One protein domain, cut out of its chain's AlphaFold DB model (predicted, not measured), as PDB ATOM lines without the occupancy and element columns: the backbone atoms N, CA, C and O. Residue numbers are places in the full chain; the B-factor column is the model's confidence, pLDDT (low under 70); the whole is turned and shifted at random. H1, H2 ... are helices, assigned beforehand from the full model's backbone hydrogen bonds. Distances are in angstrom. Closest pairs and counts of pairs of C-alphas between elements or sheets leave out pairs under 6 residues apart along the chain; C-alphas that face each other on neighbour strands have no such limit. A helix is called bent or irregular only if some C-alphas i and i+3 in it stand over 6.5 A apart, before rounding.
ATOM      1  N   PRO A  29     -14.275  10.143 -46.804       92.81
ATOM      2  CA  PRO A  29     -13.445  11.244 -47.279       92.81
ATOM      3  C   PRO A  29     -13.077  12.232 -46.163       92.81
ATOM      4  O   PRO A  29     -12.018  12.859 -46.243       92.81
ATOM      5  N   GLN A  30     -13.886  12.348 -45.105       95.06
ATOM      6  CA  GLN A  30     -13.568  13.165 -43.935       95.06
ATOM      7  C   GLN A  30     -12.424  12.535 -43.135       95.06
ATOM      8  O   GLN A  30     -11.451  13.219 -42.806       95.06
ATOM      9  N   ALA A  31     -12.485  11.228 -42.868       95.75
ATOM     10  CA  ALA A  31     -11.407  10.508 -42.189       95.75
ATOM     11  C   ALA A  31     -10.104  10.543 -42.999       95.75
ATOM     12  O   ALA A  31      -9.021  10.690 -42.425       95.75
ATOM     13  N   ALA A  32     -10.205  10.469 -44.327       95.50
ATOM     14  CA  ALA A  32      -9.081  10.601 -45.243       95.50
ATOM     15  C   ALA A  32      -8.411  11.974 -45.172       95.50
ATOM     16  O   ALA A  32      -7.193  12.060 -45.002       95.50
ATOM     17  N   ALA A  33      -9.207  13.043 -45.270       96.69
ATOM     18  CA  ALA A  33      -8.728  14.414 -45.154       96.69
ATOM     19  C   ALA A  33      -8.057  14.637 -43.793       96.69
ATOM     20  O   ALA A  33      -6.915  15.087 -43.739       96.69
ATOM     21  N   ALA A  34      -8.703  14.197 -42.708       96.38
ATOM     22  CA  ALA A  34      -8.158  14.306 -41.360       96.38
ATOM     23  C   ALA A  34      -6.860  13.500 -41.178       96.38
ATOM     24  O   ALA A  34      -5.958  13.933 -40.463       96.38
ATOM     25  N   TYR A  35      -6.738  12.324 -41.802       96.38
ATOM     26  CA  TYR A  35      -5.489  11.560 -41.795       96.38
ATOM     27  C   TYR A  35      -4.370  12.326 -42.504       96.38
ATOM     28  O   TYR A  35      -3.290  12.485 -41.938       96.38
ATOM     29  N   LEU A  36      -4.637  12.819 -43.714       97.12
ATOM     30  CA  LEU A  36      -3.680  13.587 -44.504       97.12
ATOM     31  C   LEU A  36      -3.217  14.847 -43.759       97.12
ATOM     32  O   LEU A  36      -2.010  15.060 -43.653       97.12
ATOM     33  N   ASP A  37      -4.151  15.612 -43.184       97.56
ATOM     34  CA  ASP A  37      -3.865  16.827 -42.411       97.56
ATOM     35  C   ASP A  37      -2.953  16.506 -41.214       97.56
ATOM     36  O   ASP A  37      -1.869  17.075 -41.090       97.56
ATOM     37  N   ARG A  38      -3.289  15.480 -40.416       97.44
ATOM     38  CA  ARG A  38      -2.435  15.052 -39.291       97.44
ATOM     39  C   ARG A  38      -1.037  14.617 -39.729       97.44
ATOM     40  O   ARG A  38      -0.062  14.855 -39.018       97.44
ATOM     41  N   ARG A  39      -0.914  13.924 -40.869       96.81
ATOM     42  CA  ARG A  39       0.385  13.432 -41.354       96.81
ATOM     43  C   ARG A  39       1.281  14.562 -41.841       96.81
ATOM     44  O   ARG A  39       2.482  14.498 -41.571       96.81
ATOM     45  N   ILE A  40       0.732  15.566 -42.527       98.00
ATOM     46  CA  ILE A  40       1.533  16.711 -42.967       98.00
ATOM     47  C   ILE A  40       1.888  17.628 -41.794       98.00
ATOM     48  O   ILE A  40       3.030  18.063 -41.715       98.00
ATOM     49  N   GLU A  41       0.982  17.841 -40.834       97.44
ATOM     50  CA  GLU A  41       1.262  18.617 -39.617       97.44
ATOM     51  C   GLU A  41       2.403  17.992 -38.818       97.44
ATOM     52  O   GLU A  41       3.359  18.675 -38.447       97.44
ATOM     53  N   TRP A  42       2.347  16.671 -38.615       97.19
ATOM     54  CA  TRP A  42       3.430  15.939 -37.969       97.19
ATOM     55  C   TRP A  42       4.752  16.093 -38.728       97.19
ATOM     56  O   TRP A  42       5.786  16.323 -38.107       97.19
ATOM     57  N   TRP A  43       4.726  15.996 -40.063       97.38
ATOM     58  CA  TRP A  43       5.926  16.145 -40.887       97.38
ATOM     59  C   TRP A  43       6.534  17.546 -40.764       97.38
ATOM     60  O   TRP A  43       7.732  17.666 -40.527       97.38
ATOM     61  N   MET A  44       5.716  18.597 -40.877       96.62
ATOM     62  CA  MET A  44       6.157  19.992 -40.751       96.62
ATOM     63  C   MET A  44       6.693  20.305 -39.347       96.62
ATOM     64  O   MET A  44       7.633  21.083 -39.208       96.62
ATOM     65  N   GLY A  45       6.129  19.681 -38.308       95.81
ATOM     66  CA  GLY A  45       6.589  19.827 -36.924       95.81
ATOM     67  C   GLY A  45       7.800  18.962 -36.555       95.81
ATOM     68  O   GLY A  45       8.417  19.178 -35.509       95.81
ATOM     69  N   TRP A  46       8.164  17.976 -37.378       96.19
ATOM     70  CA  TRP A  46       9.273  17.076 -37.083       96.19
ATOM     71  C   TRP A  46      10.622  17.754 -37.352       96.19
ATOM     72  O   TRP A  46      10.939  18.139 -38.474       96.19
ATOM     73  N   SER A  47      11.481  17.828 -36.331       95.88
ATOM     74  CA  SER A  47      12.798  18.479 -36.430       95.88
ATOM     75  C   SER A  47      13.711  17.886 -37.512       95.88
ATOM     76  O   SER A  47      14.567  18.591 -38.044       95.88
ATOM     77  N   GLY A  48      13.514  16.618 -37.892       94.38
ATOM     78  CA  GLY A  48      14.234  15.990 -39.004       94.38
ATOM     79  C   GLY A  48      13.871  16.564 -40.380       94.38
ATOM     80  O   GLY A  48      14.702  16.541 -41.296       94.38
ATOM     81  N   ALA A  49      12.673  17.133 -40.528       95.88
ATOM     82  CA  ALA A  49      12.236  17.809 -41.743       95.88
ATOM     83  C   ALA A  49      12.706  19.268 -41.811       95.88
ATOM     84  O   ALA A  49      12.762  19.807 -42.912       95.88
ATOM     85  N   ALA A  50      13.097  19.884 -40.690       96.69
ATOM     86  CA  ALA A  50      13.505  21.286 -40.642       96.69
ATOM     87  C   ALA A  50      14.711  21.574 -41.548       96.69
ATOM     88  O   ALA A  50      15.680  20.809 -41.622       96.69
ATOM     89  N   ARG A  51      14.654  22.698 -42.253       96.62
ATOM     90  CA  ARG A  51      15.680  23.200 -43.166       96.62
ATOM     91  C   ARG A  51      15.998  24.650 -42.828       96.62
ATOM     92  O   ARG A  51      15.424  25.262 -41.929       96.62
ATOM     93  N   ASP A  52      17.012  25.183 -43.493       95.31
ATOM     94  CA  ASP A  52      17.421  26.564 -43.290       95.31
ATOM     95  C   ASP A  52      16.309  27.553 -43.672       95.31
ATOM     96  O   ASP A  52      15.335  27.210 -44.343       95.31
ATOM     97  N   ARG A  53      16.447  28.799 -43.203       95.44
ATOM     98  CA  ARG A  53      15.466  29.876 -43.432       95.44
ATOM     99  C   ARG A  53      14.059  29.570 -42.895       95.44
ATOM    100  O   ARG A  53      13.100  30.151 -43.380       95.44
ATOM    101  N   GLY A  54      13.944  28.691 -41.896       94.88
ATOM    102  CA  GLY A  54      12.656  28.331 -41.295       94.88
ATOM    103  C   GLY A  54      11.762  27.502 -42.216       94.88
ATOM    104  O   GLY A  54      10.551  27.525 -42.034       94.88
ATOM    105  N   THR A  55      12.356  26.812 -43.195       96.88
ATOM    106  CA  THR A  55      11.625  25.975 -44.157       96.88
ATOM    107  C   THR A  55      11.710  24.493 -43.807       96.88
ATOM    108  O   THR A  55      12.389  24.133 -42.839       96.88
ATOM    109  N   PHE A  56      11.083  23.605 -44.583       96.75
ATOM    110  CA  PHE A  56      11.218  22.158 -44.389       96.75
ATOM    111  C   PHE A  56      11.389  21.373 -45.699       96.75
ATOM    112  O   PHE A  56      11.253  21.879 -46.806       96.75
ATOM    113  N   CYS A  57      11.783  20.105 -45.576       95.12
ATOM    114  CA  CYS A  57      11.955  19.206 -46.712       95.12
ATOM    115  C   CYS A  57      10.611  18.749 -47.276       95.12
ATOM    116  O   CYS A  57       9.778  18.218 -46.535       95.12
ATOM    117  N   PHE A  58      10.439  18.827 -48.595       93.12
ATOM    118  CA  PHE A  58       9.279  18.247 -49.273       93.12
ATOM    119  C   PHE A  58       9.431  16.728 -49.340       93.12
ATOM    120  O   PHE A  58      10.149  16.202 -50.186       93.12
ATOM    121  N   SER A  59       8.781  15.999 -48.433       90.00
ATOM    122  CA  SER A  59       8.761  14.536 -48.522       90.00
ATOM    123  C   SER A  59       8.066  14.087 -49.806       90.00
ATOM    124  O   SER A  59       6.880  14.373 -50.007       90.00
ATOM    125  N   CYS A  60       8.777  13.298 -50.617       85.44
ATOM    126  CA  CYS A  60       8.244  12.638 -51.809       85.44
ATOM    127  C   CYS A  60       7.024  11.748 -51.508       85.44
ATOM    128  O   CYS A  60       6.188  11.547 -52.383       85.44
ATOM    129  N   HIS A  61       6.914  11.228 -50.280       86.81
ATOM    130  CA  HIS A  61       5.907  10.247 -49.862       86.81
ATOM    131  C   HIS A  61       4.902  10.790 -48.823       86.81
ATOM    132  O   HIS A  61       3.993  10.070 -48.422       86.81
ATOM    133  N   THR A  62       5.050  12.044 -48.373       91.50
ATOM    134  CA  THR A  62       4.109  12.702 -47.440       91.50
ATOM    135  C   THR A  62       3.626  14.038 -47.994       91.50
ATOM    136  O   THR A  62       2.436  14.190 -48.257       91.50
ATOM    137  N   ALA A  63       4.538  14.989 -48.220       95.12
ATOM    138  CA  ALA A  63       4.194  16.346 -48.645       95.12
ATOM    139  C   ALA A  63       3.646  16.381 -50.075       95.12
ATOM    140  O   ALA A  63       2.616  17.006 -50.312       95.12
ATOM    141  N   MET A  64       4.279  15.661 -51.008       94.25
ATOM    142  CA  MET A  64       3.796  15.620 -52.391       94.25
ATOM    143  C   MET A  64       2.404  14.960 -52.491       94.25
ATOM    144  O   MET A  64       1.492  15.622 -52.988       94.25
ATOM    145  N   PRO A  65       2.160  13.738 -51.965       93.81
ATOM    146  CA  PRO A  65       0.819  13.151 -51.997       93.81
ATOM    147  C   PRO A  65      -0.237  14.035 -51.326       93.81
ATOM    148  O   PRO A  65      -1.348  14.153 -51.842       93.81
ATOM    149  N   TYR A  66       0.116  14.702 -50.221       97.38
ATOM    150  CA  TYR A  66      -0.762  15.656 -49.551       97.38
ATOM    151  C   TYR A  66      -1.144  16.832 -50.464       97.38
ATOM    152  O   TYR A  66      -2.335  17.071 -50.671       97.38
ATOM    153  N   ALA A  67      -0.157  17.507 -51.066       97.12
ATOM    154  CA  ALA A  67      -0.372  18.650 -51.958       97.12
ATOM    155  C   ALA A  67      -1.258  18.308 -53.166       97.12
ATOM    156  O   ALA A  67      -2.054  19.136 -53.610       97.12
ATOM    157  N   LEU A  68      -1.159  17.083 -53.695       95.31
ATOM    158  CA  LEU A  68      -1.949  16.671 -54.858       95.31
ATOM    159  C   LEU A  68      -3.358  16.185 -54.483       95.31
ATOM    160  O   LEU A  68      -4.322  16.465 -55.207       95.31
ATOM    161  N   ALA A  69      -3.497  15.472 -53.359       95.81
ATOM    162  CA  ALA A  69      -4.750  14.833 -52.955       95.81
ATOM    163  C   ALA A  69      -5.673  15.749 -52.141       95.81
ATOM    164  O   ALA A  69      -6.886  15.758 -52.379       95.81
ATOM    165  N   ARG A  70      -5.135  16.529 -51.192       96.69
ATOM    166  CA  ARG A  70      -5.950  17.304 -50.243       96.69
ATOM    167  C   ARG A  70      -6.851  18.348 -50.920       96.69
ATOM    168  O   ARG A  70      -8.021  18.406 -50.535       96.69
ATOM    169  N   PRO A  71      -6.423  19.058 -51.985       94.12
ATOM    170  CA  PRO A  71      -7.314  19.941 -52.738       94.12
ATOM    171  C   PRO A  71      -8.495  19.222 -53.406       94.12
ATOM    172  O   PRO A  71      -9.580  19.789 -53.551       94.12
ATOM    173  N   SER A  72      -8.306  17.971 -53.837       92.56
ATOM    174  CA  SER A  72      -9.370  17.151 -54.436       92.56
ATOM    175  C   SER A  72     -10.362  16.660 -53.386       92.56
ATOM    176  O   SER A  72     -11.566  16.719 -53.624       92.56
ATOM    177  N   LEU A  73      -9.880  16.273 -52.201       94.62
ATOM    178  CA  LEU A  73     -10.746  15.976 -51.058       94.62
ATOM    179  C   LEU A  73     -11.507  17.214 -50.587       94.62
ATOM    180  O   LEU A  73     -12.702  17.113 -50.344       94.62
ATOM    181  N   ARG A  74     -10.864  18.388 -50.557       94.12
ATOM    182  CA  ARG A  74     -11.533  19.661 -50.256       94.12
ATOM    183  C   ARG A  74     -12.739  19.889 -51.162       94.12
ATOM    184  O   ARG A  74     -13.823  20.195 -50.678       94.12
ATOM    185  N   ALA A  75     -12.554  19.710 -52.471       92.00
ATOM    186  CA  ALA A  75     -13.643  19.843 -53.434       92.00
ATOM    187  C   ALA A  75     -14.755  18.806 -53.193       92.00
ATOM    188  O   ALA A  75     -15.929  19.164 -53.210       92.00
ATOM    189  N   ALA A  76     -14.399  17.546 -52.916       92.81
ATOM    190  CA  ALA A  76     -15.363  16.482 -52.622       92.81
ATOM    191  C   ALA A  76     -16.146  16.710 -51.315       92.81
ATOM    192  O   ALA A  76     -17.299  16.304 -51.209       92.81
ATOM    193  N   LEU A  77     -15.527  17.373 -50.336       95.75
ATOM    194  CA  LEU A  77     -16.107  17.717 -49.036       95.75
ATOM    195  C   LEU A  77     -16.802  19.088 -49.021       95.75
ATOM    196  O   LEU A  77     -17.321  19.490 -47.982       95.75
ATOM    197  N   ALA A  78     -16.815  19.801 -50.152       95.25
ATOM    198  CA  ALA A  78     -17.355  21.154 -50.285       95.25
ATOM    199  C   ALA A  78     -16.763  22.175 -49.283       95.25
ATOM    200  O   ALA A  78     -17.443  23.119 -48.879       95.25
ATOM    201  N   GLU A  79     -15.492  22.022 -48.888       95.00
ATOM    202  CA  GLU A  79     -14.838  23.013 -48.023       95.00
ATOM    203  C   GLU A  79     -14.424  24.238 -48.860       95.00
ATOM    204  O   GLU A  79     -13.852  24.126 -49.947       95.00
ATOM    205  N   VAL A  80     -14.715  25.430 -48.343       90.69
ATOM    206  CA  VAL A  80     -14.631  26.690 -49.106       90.69
ATOM    207  C   VAL A  80     -13.225  27.288 -49.194       90.69
ATOM    208  O   VAL A  80     -12.983  28.172 -50.012       90.69
ATOM    209  N   ALA A  81     -12.290  26.827 -48.363       92.62
ATOM    210  CA  ALA A  81     -10.929  27.346 -48.300       92.62
ATOM    211  C   ALA A  81      -9.931  26.222 -47.984       92.62
ATOM    212  O   ALA A  81     -10.322  25.230 -47.365       92.62
ATOM    213  N   PRO A  82      -8.649  26.364 -48.370       95.50
ATOM    214  CA  PRO A  82      -7.605  25.447 -47.924       95.50
ATOM    215  C   PRO A  82      -7.528  25.384 -46.395       95.50
ATOM    216  O   PRO A  82      -7.812  26.377 -45.714       95.50
ATOM    217  N   THR A  83      -7.110  24.254 -45.839       96.19
ATOM    218  CA  THR A  83      -6.845  24.147 -44.396       96.19
ATOM    219  C   THR A  83      -5.586  24.933 -43.993       96.19
ATOM    220  O   THR A  83      -4.855  25.459 -44.839       96.19
ATOM    221  N   VAL A  84      -5.330  25.067 -42.685       97.06
ATOM    222  CA  VAL A  84      -4.075  25.674 -42.196       97.06
ATOM    223  C   VAL A  84      -2.850  24.898 -42.713       97.06
ATOM    224  O   VAL A  84      -1.970  25.556 -43.270       97.06
ATOM    225  N   PRO A  85      -2.799  23.551 -42.634       97.00
ATOM    226  CA  PRO A  85      -1.655  22.801 -43.149       97.00
ATOM    227  C   PRO A  85      -1.471  22.896 -44.667       97.00
ATOM    228  O   PRO A  85      -0.336  22.965 -45.131       97.00
ATOM    229  N   GLU A  86      -2.557  22.982 -45.448       97.00
ATOM    230  CA  GLU A  86      -2.460  23.237 -46.893       97.00
ATOM    231  C   GLU A  86      -1.775  24.565 -47.197       97.00
ATOM    232  O   GLU A  86      -0.864  24.612 -48.025       97.00
ATOM    233  N   ARG A  87      -2.173  25.644 -46.510       97.31
ATOM    234  CA  ARG A  87      -1.533  26.953 -46.696       97.31
ATOM    235  C   ARG A  87      -0.070  26.925 -46.276       97.31
ATOM    236  O   ARG A  87       0.772  27.361 -47.048       97.31
ATOM    237  N   GLN A  88       0.230  26.365 -45.104       97.94
ATOM    238  CA  GLN A  88       1.601  26.272 -44.593       97.94
ATOM    239  C   GLN A  88       2.524  25.518 -45.552       97.94
ATOM    240  O   GLN A  88       3.633  25.980 -45.809       97.94
ATOM    241  N   LEU A  89       2.058  24.399 -46.121       98.25
ATOM    242  CA  LEU A  89       2.830  23.669 -47.117       98.25
ATOM    243  C   LEU A  89       3.107  24.522 -48.350       98.25
ATOM    244  O   LEU A  89       4.261  24.661 -48.746       98.25
ATOM    245  N   MET A  90       2.073  25.108 -48.950       97.88
ATOM    246  CA  MET A  90       2.253  25.873 -50.182       97.88
ATOM    247  C   MET A  90       3.075  27.151 -49.962       97.88
ATOM    248  O   MET A  90       3.843  27.535 -50.843       97.88
ATOM    249  N   ASP A  91       2.969  27.780 -48.793       98.31
ATOM    250  CA  ASP A  91       3.787  28.937 -48.425       98.31
ATOM    251  C   ASP A  91       5.264  28.557 -48.247       98.31
ATOM    252  O   ASP A  91       6.130  29.292 -48.727       98.31
ATOM    253  N   ASP A  92       5.567  27.384 -47.674       98.31
ATOM    254  CA  ASP A  92       6.938  26.856 -47.604       98.31
ATOM    255  C   ASP A  92       7.519  26.603 -49.004       98.31
ATOM    256  O   ASP A  92       8.632  27.043 -49.309       98.31
ATOM    257  N   VAL A  93       6.731  25.990 -49.903       98.44
ATOM    258  CA  VAL A  93       7.137  25.776 -51.303       98.44
ATOM    259  C   VAL A  93       7.451  27.105 -51.989       98.44
ATOM    260  O   VAL A  93       8.534  27.267 -52.560       98.44
ATOM    261  N   ARG A  94       6.552  28.093 -51.890       98.62
ATOM    262  CA  ARG A  94       6.761  29.434 -52.468       98.62
ATOM    263  C   ARG A  94       7.988  30.118 -51.871       98.62
ATOM    264  O   ARG A  94       8.779  30.708 -52.606       98.62
ATOM    265  N   GLN A  95       8.182  30.024 -50.558       98.50
ATOM    266  CA  GLN A  95       9.338  30.607 -49.884       98.50
ATOM    267  C   GLN A  95      10.647  29.998 -50.392       98.50
ATOM    268  O   GLN A  95      11.577  30.740 -50.717       98.50
ATOM    269  N   ARG A  96      10.728  28.668 -50.508       98.31
ATOM    270  CA  ARG A  96      11.931  27.994 -51.016       98.31
ATOM    271  C   ARG A  96      12.213  28.312 -52.481       98.31
ATOM    272  O   ARG A  96      13.375  28.521 -52.822       98.31
ATOM    273  N   VAL A  97      11.178  28.441 -53.314       98.50
ATOM    274  CA  VAL A  97      11.310  28.877 -54.715       98.50
ATOM    275  C   VAL A  97      11.843  30.308 -54.809       98.50
ATOM    276  O   VAL A  97      12.800  30.559 -55.540       98.50
ATOM    277  N   ARG A  98      11.291  31.248 -54.031       98.38
ATOM    278  CA  ARG A  98      11.754  32.650 -53.998       98.38
ATOM    279  C   ARG A  98      13.187  32.778 -53.490       98.38
ATOM    280  O   ARG A  98      13.933  33.645 -53.933       98.38
ATOM    281  N   LEU A  99      13.571  31.916 -52.552       97.75
ATOM    282  CA  LEU A  99      14.894  31.896 -51.936       97.75
ATOM    283  C   LEU A  99      15.835  30.867 -52.581       97.75
ATOM    284  O   LEU A  99      16.831  30.518 -51.957       97.75
ATOM    285  N   TRP A 100      15.563  30.389 -53.801       97.38
ATOM    286  CA  TRP A 100      16.250  29.242 -54.417       97.38
ATOM    287  C   TRP A 100      17.785  29.285 -54.327       97.38
ATOM    288  O   TRP A 100      18.415  28.332 -53.870       97.38
ATOM    289  N   GLY A 101      18.389  30.420 -54.698       95.38
ATOM    290  CA  GLY A 101      19.845  30.615 -54.644       95.38
ATOM    291  C   GLY A 101      20.418  30.819 -53.235       95.38
ATOM    292  O   GLY A 101      21.632  30.841 -53.062       95.38
ATOM    293  N   ALA A 102      19.560  30.985 -52.228       96.38
ATOM    294  CA  ALA A 102      19.919  31.318 -50.853       96.38
ATOM    295  C   ALA A 102      19.567  30.218 -49.833       96.38
ATOM    296  O   ALA A 102      20.064  30.268 -48.703       96.38
ATOM    297  N   THR A 103      18.713  29.258 -50.198       96.25
ATOM    298  CA  THR A 103      18.471  28.035 -49.423       96.25
ATOM    299  C   THR A 103      19.586  27.033 -49.667       96.25
ATOM    300  O   THR A 103      20.210  27.036 -50.726       96.25
ATOM    301  N   ARG A 104      19.837  26.136 -48.717       96.00
ATOM    302  CA  ARG A 104      20.675  24.951 -48.945       96.00
ATOM    303  C   ARG A 104      19.837  23.811 -49.539       96.00
ATOM    304  O   ARG A 104      18.625  23.770 -49.295       96.00
ATOM    305  N   PRO A 105      20.456  22.863 -50.271       97.06
ATOM    306  CA  PRO A 105      19.799  21.600 -50.599       97.06
ATOM    307  C   PRO A 105      19.272  20.921 -49.327       97.06
ATOM    308  O   PRO A 105      19.888  21.022 -48.261       97.06
TER     309      PRO A 105
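What this domain is: This is residues 29 to 105 of the 267 residues of an uncharacterized protein of Gammaproteobacteria bacterium (UniProt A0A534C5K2). Two helices, H1 and H2, fold back on each other as a hairpin, and a third, H3, packs slantwise on both with the first part of its length. A long loop, residues 46 to 62, joins H1 to H2. The 77 printed residues hold three named helices, H1, H2, H3 in chain order, and no named strand: all helix. The whole is compact, with a radius of gyration of the C-alphas of 12.9 A, yet elongated, 39 by 22 by 18 A.

How they stand to each other: Start at H1, residues 29 to 45: it touches H2, residues 63 to 76, closest at the C-alphas of Leu 36 and Tyr 66, 6.2 A, a shallow tilt of 32 degrees, opposite ways. H3, residues 84 to 98, touches H1 with residues 85 to 86 alone, closest at the C-alphas of Glu 41 and Pro 85, 6.2 A, a steep tilt of 47 degrees, the same way. With residues 86 to 90 alone H3 touches H2, closest at the C-alphas of Ala 67 and Glu 86, 7.1 A, a steep tilt of 47 degrees, opposite ways. Every O i to N i+4 pair is within hydrogen-bond range in H1 and H3, 8 of 10 in H2.

Where its parts are: Find C-alpha 29 at (-13.445, 11.244, -47.279); H1 runs 24.1 A from there. H2, 20.0 A, is only just irregular: C-alphas 68 and 71 are 6.6 A apart. H3, 20.9 A, ends at C-alpha 98, (11.754, 32.650, -53.998).

The domain as a whole: Look for the two farthest C-alphas at Pro 29 and Gly 101, 39.2 A apart. The link from H1 to H2 is long, that from H2 to H3 short. The printed part has no cut, and no printed residue is under 70 in pLDDT.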